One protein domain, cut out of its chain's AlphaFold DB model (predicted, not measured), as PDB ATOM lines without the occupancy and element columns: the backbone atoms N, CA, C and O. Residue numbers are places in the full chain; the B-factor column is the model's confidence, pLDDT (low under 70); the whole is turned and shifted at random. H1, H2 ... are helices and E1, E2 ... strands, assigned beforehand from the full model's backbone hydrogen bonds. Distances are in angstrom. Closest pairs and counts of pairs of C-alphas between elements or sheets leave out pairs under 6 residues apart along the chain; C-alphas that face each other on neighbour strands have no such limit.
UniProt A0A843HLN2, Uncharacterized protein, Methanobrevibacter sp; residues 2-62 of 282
ATOM      1  N   LEU A   2     269.650 267.070 277.396       57.22
ATOM      2  CA  LEU A   2     270.563 267.583 278.434       57.22
ATOM      3  C   LEU A   2     271.808 266.694 278.627       57.22
ATOM      4  O   LEU A   2     272.924 267.199 278.605       57.22
ATOM      5  N   GLU A   3     271.631 265.370 278.667       57.62
ATOM      6  CA  GLU A   3     272.740 264.399 278.757       57.62
ATOM      7  C   GLU A   3     273.751 264.512 277.603       57.62
ATOM      8  O   GLU A   3     274.943 264.305 277.805       57.62
ATOM      9  N   SER A   4     273.309 264.902 276.402       60.25
ATOM     10  CA  SER A   4     274.210 265.073 275.255       60.25
ATOM     11  C   SER A   4     275.108 266.300 275.403       60.25
ATOM     12  O   SER A   4     276.221 266.275 274.896       60.25
ATOM     13  N   ILE A   5     274.647 267.359 276.079       63.47
ATOM     14  CA  ILE A   5     275.440 268.571 276.348       63.47
ATOM     15  C   ILE A   5     276.425 268.300 277.485       63.47
ATOM     16  O   ILE A   5     277.593 268.668 277.390       63.47
ATOM     17  N   THR A   6     275.979 267.596 278.528       64.31
ATOM     18  CA  THR A   6     276.846 267.187 279.639       64.31
ATOM     19  C   THR A   6     277.992 266.296 279.151       64.31
ATOM     20  O   THR A   6     279.145 266.532 279.508       64.31
ATOM     21  N   ASN A   7     277.700 265.342 278.261       63.62
ATOM     22  CA  ASN A   7     278.715 264.480 277.647       63.62
ATOM     23  C   ASN A   7     279.622 265.229 276.653       63.62
ATOM     24  O   ASN A   7     280.801 264.907 276.561       63.62
ATOM     25  N   LEU A   8     279.104 266.240 275.940       61.09
ATOM     26  CA  LEU A   8     279.889 267.071 275.012       61.09
ATOM     27  C   LEU A   8     280.958 267.899 275.740       61.09
ATOM     28  O   LEU A   8     282.045 268.103 275.210       61.09
ATOM     29  N   LEU A   9     280.643 268.395 276.938       62.31
ATOM     30  CA  LEU A   9     281.521 269.297 277.687       62.31
ATOM     31  C   LEU A   9     282.454 268.566 278.665       62.31
ATOM     32  O   LEU A   9     283.409 269.179 279.135       62.31
ATOM     33  N   ASN A  10     282.188 267.286 278.972       58.53
ATOM     34  CA  ASN A  10     282.969 266.418 279.870       58.53
ATOM     35  C   ASN A  10     283.476 267.129 281.147       58.53
ATOM     36  O   ASN A  10     284.621 266.957 281.570       58.53
ATOM     37  N   TYR A  11     282.632 267.977 281.743       61.81
ATOM     38  CA  TYR A  11     283.004 268.866 282.846       61.81
ATOM     39  C   TYR A  11     282.291 268.429 284.132       61.81
ATOM     40  O   TYR A  11     281.068 268.333 284.167       61.81
ATOM     41  N   LYS A  12     283.045 268.150 285.205       59.75
ATOM     42  CA  LYS A  12     282.508 267.584 286.465       59.75
ATOM     43  C   LYS A  12     281.674 268.566 287.304       59.75
ATOM     44  O   LYS A  12     281.079 268.171 288.298       59.75
ATOM     45  N   GLU A  13     281.634 269.827 286.895       70.06
ATOM     46  CA  GLU A  13     281.178 270.970 287.686       70.06
ATOM     47  C   GLU A  13     280.258 271.889 286.855       70.06
ATOM     48  O   GLU A  13     280.480 273.093 286.716       70.06
ATOM     49  N   LEU A  14     279.239 271.295 286.221       81.62
ATOM     50  CA  LEU A  14     278.287 272.018 285.376       81.62
ATOM     51  C   LEU A  14     276.839 271.684 285.750       81.62
ATOM     52  O   LEU A  14     276.497 270.534 286.023       81.62
ATOM     53  N   GLU A  15     275.972 272.690 285.711       86.69
ATOM     54  CA  GLU A  15     274.526 272.534 285.859       86.69
ATOM     55  C   GLU A  15     273.843 272.995 284.566       86.69
ATOM     56  O   GLU A  15     274.028 274.131 284.130       86.69
ATOM     57  N   VAL A  16     273.041 272.121 283.948       86.69
ATOM     58  CA  VAL A  16     272.240 272.465 282.763       86.69
ATOM     59  C   VAL A  16     270.776 272.597 283.159       86.69
ATOM     60  O   VAL A  16     270.201 271.678 283.739       86.69
ATOM     61  N   LYS A  17     270.159 273.722 282.805       88.25
ATOM     62  CA  LYS A  17     268.743 274.009 283.043       88.25
ATOM     63  C   LYS A  17     268.031 274.305 281.733       88.25
ATOM     64  O   LYS A  17     268.525 275.057 280.899       88.25
ATOM     65  N   GLU A  18     266.839 273.748 281.568       87.06
ATOM     66  CA  GLU A  18     265.934 274.157 280.497       87.06
ATOM     67  C   GLU A  18     265.147 275.393 280.953       87.06
ATOM     68  O   GLU A  18     264.433 275.367 281.957       87.06
ATOM     69  N   ASN A  19     265.282 276.491 280.216       86.06
ATOM     70  CA  ASN A  19     264.511 277.704 280.423       86.06
ATOM     71  C   ASN A  19     263.270 277.665 279.523       86.06
ATOM     72  O   ASN A  19     263.303 278.108 278.372       86.06
ATOM     73  N   LYS A  20     262.170 277.144 280.078       84.00
ATOM     74  CA  LYS A  20     260.878 277.015 279.381       84.00
ATOM     75  C   LYS A  20     260.275 278.362 278.980       84.00
ATOM     76  O   LYS A  20     259.642 278.451 277.935       84.00
ATOM     77  N   GLU A  21     260.490 279.412 279.770       81.38
ATOM     78  CA  GLU A  21     259.949 280.752 279.496       81.38
ATOM     79  C   GLU A  21     260.604 281.404 278.274       81.38
ATOM     80  O   GLU A  21     259.953 282.131 277.530       81.38
ATOM     81  N   GLN A  22     261.896 281.144 278.059       81.38
ATOM     82  CA  GLN A  22     262.671 281.723 276.958       81.38
ATOM     83  C   GLN A  22     263.043 280.698 275.882       81.38
ATOM     84  O   GLN A  22     263.900 280.991 275.050       81.38
ATOM     85  N   ASN A  23     262.417 279.515 275.896       86.75
ATOM     86  CA  ASN A  23     262.630 278.422 274.944       86.75
ATOM     87  C   ASN A  23     264.120 278.164 274.649       86.75
ATOM     88  O   ASN A  23     264.586 278.274 273.508       86.75
ATOM     89  N   GLY A  24     264.902 277.926 275.700       89.94
ATOM     90  CA  GLY A  24     266.347 277.779 275.576       89.94
ATOM     91  C   GLY A  24     266.979 276.963 276.690       89.94
ATOM     92  O   GLY A  24     266.322 276.543 277.637       89.94
ATOM     93  N   ILE A  25     268.283 276.750 276.566       89.88
ATOM     94  CA  ILE A  25     269.090 275.981 277.507       89.88
ATOM     95  C   ILE A  25     270.094 276.917 278.166       89.88
ATOM     96  O   ILE A  25     270.775 277.690 277.494       89.88
ATOM     97  N   GLU A  26     270.186 276.821 279.485       92.06
ATOM     98  CA  GLU A  26     271.132 277.535 280.328       92.06
ATOM     99  C   GLU A  26     272.168 276.554 280.880       92.06
ATOM    100  O   GLU A  26     271.820 275.474 281.350       92.06
ATOM    101  N   VAL A  27     273.438 276.940 280.844       89.56
ATOM    102  CA  VAL A  27     274.562 276.188 281.399       89.56
ATOM    103  C   VAL A  27     275.263 277.070 282.423       89.56
ATOM    104  O   VAL A  27     275.725 278.173 282.110       89.56
ATOM    105  N   TYR A  28     275.332 276.574 283.649       86.56
ATOM    106  CA  TYR A  28     275.998 277.200 284.778       86.56
ATOM    107  C   TYR A  28     277.257 276.410 285.116       86.56
ATOM    108  O   TYR A  28     277.273 275.183 285.027       86.56
ATOM    109  N   PHE A  29     278.297 277.127 285.522       84.00
ATOM    110  CA  PHE A  29     279.539 276.543 286.009       84.00
ATOM    111  C   PHE A  29     279.755 277.004 287.448       84.00
ATOM    112  O   PHE A  29     279.532 278.177 287.757       84.00
ATOM    113  N   THR A  30     280.174 276.094 288.326       80.06
ATOM    114  CA  THR A  30     280.501 276.414 289.729       80.06
ATOM    115  C   THR A  30     281.791 277.223 289.849       80.06
ATOM    116  O   THR A  30     281.946 278.007 290.783       80.06
ATOM    117  N   SER A  31     282.694 277.079 288.881       75.31
ATOM    118  CA  SER A  31     283.941 277.829 288.746       75.31
ATOM    119  C   SER A  31     284.131 278.289 287.296       75.31
ATOM    120  O   SER A  31     283.422 277.848 286.392       75.31
ATOM    121  N   TYR A  32     285.034 279.243 287.052       75.56
ATOM    122  CA  TYR A  32     285.251 279.762 285.700       75.56
ATOM    123  C   TYR A  32     285.762 278.639 284.772       75.56
ATOM    124  O   TYR A  32     286.828 278.082 285.047       75.56
ATOM    125  N   PRO A  33     285.040 278.293 283.687       76.75
ATOM    126  CA  PRO A  33     285.420 277.170 282.840       76.75
ATOM    127  C   PRO A  33     286.706 277.461 282.058       76.75
ATOM    128  O   PRO A  33     286.985 278.599 281.678       76.75
ATOM    129  N   GLY A  34     287.476 276.407 281.778       69.69
ATOM    130  CA  GLY A  34     288.685 276.494 280.958       69.69
ATOM    131  C   GLY A  34     288.404 276.968 279.526       69.69
ATOM    132  O   GLY A  34     287.282 276.870 279.024       69.69
ATOM    133  N   LYS A  35     289.443 277.472 278.849       71.75
ATOM    134  CA  LYS A  35     289.333 278.080 277.510       71.75
ATOM    135  C   LYS A  35     288.732 277.132 276.467       71.75
ATOM    136  O   LYS A  35     287.887 277.563 275.686       71.75
ATOM    137  N   ASP A  36     289.091 275.853 276.509       73.06
ATOM    138  CA  ASP A  36     288.581 274.845 275.571       73.06
ATOM    139  C   ASP A  36     287.063 274.683 275.691       73.06
ATOM    140  O   ASP A  36     286.347 274.730 274.695       73.06
ATOM    141  N   VAL A  37     286.551 274.635 276.924       78.44
ATOM    142  CA  VAL A  37     285.111 274.550 277.215       78.44
ATOM    143  C   VAL A  37     284.382 275.798 276.709       78.44
ATOM    144  O   VAL A  37     283.322 275.697 276.094       78.44
ATOM    145  N   ILE A  38     284.962 276.987 276.907       77.75
ATOM    146  CA  ILE A  38     284.411 278.249 276.392       77.75
ATOM    147  C   ILE A  38     284.358 278.250 274.859       77.75
ATOM    148  O   ILE A  38     283.370 278.711 274.277       77.75
ATOM    149  N   ASN A  39     285.402 277.756 274.196       76.56
ATOM    150  CA  ASN A  39     285.446 277.665 272.739       76.56
ATOM    151  C   ASN A  39     284.379 276.699 272.222       76.56
ATOM    152  O   ASN A  39     283.572 277.096 271.381       76.56
ATOM    153  N   THR A  40     284.263 275.512 272.824       78.12
ATOM    154  CA  THR A  40     283.206 274.546 272.505       78.12
ATOM    155  C   THR A  40     281.811 275.156 272.671       78.12
ATOM    156  O   THR A  40     280.957 274.997 271.797       78.12
ATOM    157  N   LEU A  41     281.558 275.922 273.738       80.12
ATOM    158  CA  LEU A  41     280.286 276.633 273.920       80.12
ATOM    159  C   LEU A  41     280.022 277.625 272.776       80.12
ATOM    160  O   LEU A  41     278.933 277.637 272.199       80.12
ATOM    161  N   LYS A  42     281.012 278.448 272.411       81.44
ATOM    162  CA  LYS A  42     280.879 279.448 271.337       81.44
ATOM    163  C   LYS A  42     280.633 278.810 269.966       81.44
ATOM    164  O   LYS A  42     279.795 279.332 269.218       81.44
ATOM    165  N   GLU A  43     281.348 277.727 269.653       77.81
ATOM    166  CA  GLU A  43     281.210 276.919 268.430       77.81
ATOM    167  C   GLU A  43     279.806 276.334 268.295       77.81
ATOM    168  O   GLU A  43     279.211 276.373 267.218       77.81
ATOM    169  N   ASN A  44     279.238 275.895 269.419       78.38
ATOM    170  CA  ASN A  44     277.868 275.402 269.521       78.38
ATOM    171  C   ASN A  44     276.858 276.532 269.773       78.38
ATOM    172  O   ASN A  44     275.795 276.303 270.332       78.38
ATOM    173  N   CYS A  45     277.180 277.764 269.375       82.12
ATOM    174  CA  CYS A  45     276.296 278.929 269.416       82.12
ATOM    175  C   CYS A  45     275.844 279.433 270.800       82.12
ATOM    176  O   CYS A  45     275.111 280.423 270.849       82.12
ATOM    177  N   PHE A  46     276.348 278.890 271.910       84.06
ATOM    178  CA  PHE A  46     276.070 279.434 273.240       84.06
ATOM    179  C   PHE A  46     276.646 280.851 273.391       84.06
ATOM    180  O   PHE A  46     277.677 281.222 272.809       84.06
ATOM    181  N   ARG A  47     275.961 281.681 274.179       85.94
ATOM    182  CA  ARG A  47     276.341 283.065 274.485       85.94
ATOM    183  C   ARG A  47     276.277 283.314 275.981       85.94
ATOM    184  O   ARG A  47     275.365 282.850 276.653       85.94
ATOM    185  N   TRP A  48     277.223 284.091 276.491       87.25
ATOM    186  CA  TRP A  48     277.207 284.514 277.883       87.25
ATOM    187  C   TRP A  48     276.064 285.505 278.150       87.25
ATOM    188  O   TRP A  48     275.981 286.564 277.524       87.25
ATOM    189  N   SER A  49     275.203 285.171 279.108       84.25
ATOM    190  CA  SER A  49     274.151 286.034 279.632       84.25
ATOM    191  C   SER A  49     274.662 286.788 280.854       84.25
ATOM    192  O   SER A  49     274.842 286.224 281.932       84.25
ATOM    193  N   ASN A  50     274.840 288.102 280.717       72.06
ATOM    194  CA  ASN A  50     275.249 288.952 281.839       72.06
ATOM    195  C   ASN A  50     274.180 289.098 282.929       72.06
ATOM    196  O   ASN A  50     274.542 289.469 284.047       72.06
ATOM    197  N   PHE A  51     272.910 288.830 282.606       79.69
ATOM    198  CA  PHE A  51     271.782 288.948 283.529       79.69
ATOM    199  C   PHE A  51     271.726 287.758 284.490       79.69
ATOM    200  O   PHE A  51     271.717 287.952 285.700       79.69
ATOM    201  N   LYS A  52     271.772 286.532 283.954       81.94
ATOM    202  CA  LYS A  52     271.716 285.295 284.752       81.94
ATOM    203  C   LYS A  52     273.082 284.715 285.117       81.94
ATOM    204  O   LYS A  52     273.144 283.762 285.880       81.94
ATOM    205  N   LYS A  53     274.168 285.285 284.581       84.50
ATOM    206  CA  LYS A  53     275.545 284.787 284.748       84.50
ATOM    207  C   LYS A  53     275.687 283.323 284.312       84.50
ATOM    208  O   LYS A  53     276.298 282.513 285.000       84.50
ATOM    209  N   CYS A  54     275.119 282.998 283.153       87.19
ATOM    210  CA  CYS A  54     275.128 281.655 282.582       87.19
ATOM    211  C   CYS A  54     275.426 281.698 281.083       87.19
ATOM    212  O   CYS A  54     275.266 282.730 280.428       87.19
ATOM    213  N   TRP A  55     275.815 280.564 280.519       88.81
ATOM    214  CA  TRP A  55     275.836 280.379 279.075       88.81
ATOM    215  C   TRP A  55     274.447 279.979 278.602       88.81
ATOM    216  O   TRP A  55     273.807 279.136 279.215       88.81
ATOM    217  N   TYR A  56     273.960 280.606 277.542       88.56
ATOM    218  CA  TYR A  56     272.601 280.424 277.053       88.56
ATOM    219  C   TYR A  56     272.586 280.180 275.550       88.56
ATOM    220  O   TYR A  56     273.342 280.804 274.798       88.56
ATOM    221  N   ILE A  57     271.684 279.310 275.117       90.19
ATOM    222  CA  ILE A  57     271.338 279.112 273.715       90.19
ATOM    223  C   ILE A  57     269.824 278.957 273.584       90.19
ATOM    224  O   ILE A  57     269.175 278.396 274.466       90.19
ATOM    225  N   LYS A  58     269.252 279.430 272.476       86.25
ATOM    226  CA  LYS A  58     267.869 279.104 272.134       86.25
ATOM    227  C   LYS A  58     267.764 277.674 271.616       86.25
ATOM    228  O   LYS A  58     268.681 277.165 270.976       86.25
ATOM    229  N   GLN A  59     266.635 277.032 271.876       83.62
ATOM    230  CA  GLN A  59     266.436 275.622 271.551       83.62
ATOM    231  C   GLN A  59     266.413 275.359 270.037       83.62
ATOM    232  O   GLN A  59     266.899 274.325 269.596       83.62
ATOM    233  N   ASP A  60     265.949 276.322 269.238       81.69
ATOM    234  CA  ASP A  60     265.980 276.302 267.766       81.69
ATOM    235  C   ASP A  60     267.390 276.482 267.171       81.69
ATOM    236  O   ASP A  60     267.618 276.196 265.997       81.69
ATOM    237  N   GLN A  61     268.349 276.952 267.973       76.88
ATOM    238  CA  GLN A  61     269.753 277.105 267.586       76.88
ATOM    239  C   GLN A  61     270.623 275.929 268.043       76.88
ATOM    240  O   GLN A  61     271.802 275.856 267.688       76.88
ATOM    241  N   LEU A  62     270.063 275.015 268.833       75.06
ATOM    242  CA  LEU A  62     270.778 273.876 269.382       75.06
ATOM    243  C   LEU A  62     271.092 272.849 268.289       75.06
ATOM    244  O   LEU A  62     270.212 272.425 267.551       75.06
TER     245      LEU A  62
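AT A GLANCE: This is residues 2 to 62 of the 282 residues of an uncharacterized protein of Methanobrevibacter sp (UniProt A0A843HLN2). A twisted antiparallel sheet of four strands, made of two hairpins, E1 with E2 and E3 with E4, has the short helix H1 packed over its E1 edge, while the second helix, H2, only grazes it near E4 and E3. The two helices come close to each other where Leu 9 of H1 nears Val 37 of H2. The printed part has 61 residues with two named helices and four named strands, in the order H1 E1 E2 H2 E3 E4; the sheet's order is E1 E2 E4 E3, and the class is mixed, helices and strands. The whole is compact, with a radius of gyration of the C-alphas of 10.6 A, and its C-alphas span 28 by 24 by 18 A.

IN THESE COORDINATES: E1 is residues 14 to 19, 15.7 A from first to last C-alpha, and E2 is residues 24 to 29, 16.9 A. E4 is residues 54 to 58, 13.0 A, ending at C-alpha 58 at (267.869, 279.104, 272.134), and E3 is residues 47 to 49, 6.3 A. H1 is residues 2 to 9, 11.1 A, beginning at C-alpha 2 at (270.563, 267.583, 278.434). H2 is residues 35 to 43, 12.2 A, beginning at C-alpha 35 at (289.333, 278.080, 277.510).

HOW THE PARTS SIT: From edge to edge of the sheet the strands' lines turn by 99 degrees. E1 and E2, a hairpin, are antiparallel at 157 degrees, with N 17 and O 26 within hydrogen-bond range at 2.8 A. E2 and E4 are antiparallel at 161 degrees, with N 27 and O 55 at 2.8 A. E4 and E3, also a hairpin, are antiparallel at 122 degrees, with N 47 and O 56 at 2.8 A. The edge strands E1 and E3 are apart. E2, H2 and E3 form a split strand-helix-strand unit, two strands of one sheet joined through a helix, with E4 between them in the sheet, and its crossover is right-handed. H1 is on the sheet at a height of 9.2 A, over E1 and slantwise to the strands, at 41 degrees to E1 on the local plane; the closest C-alphas of the two, Leu 2 and Val 16, are 6.7 A apart. H2 only grazes the sheet, with residues 38 to 42; its closest C-alpha to E3 is Leu 41, 7.6 A from that of Arg 47. H1 and H2 are close but not clearly touching, the C-alphas of Leu 9 and Val 37 being 6.4 A apart, at a steep tilt of 52 degrees, opposite ways. In H1 and H2 every O i to N i+4 pair is within hydrogen-bond range.

THE WHOLE: The two C-alphas farthest apart, those of Glu 21 and Lys 35, are 29.6 A apart. The printed part has no cut, and the five links between its named elements are tight. The mean pLDDT of the printed part is 78.2, with residues 2 to 12 and residue 34 under 70.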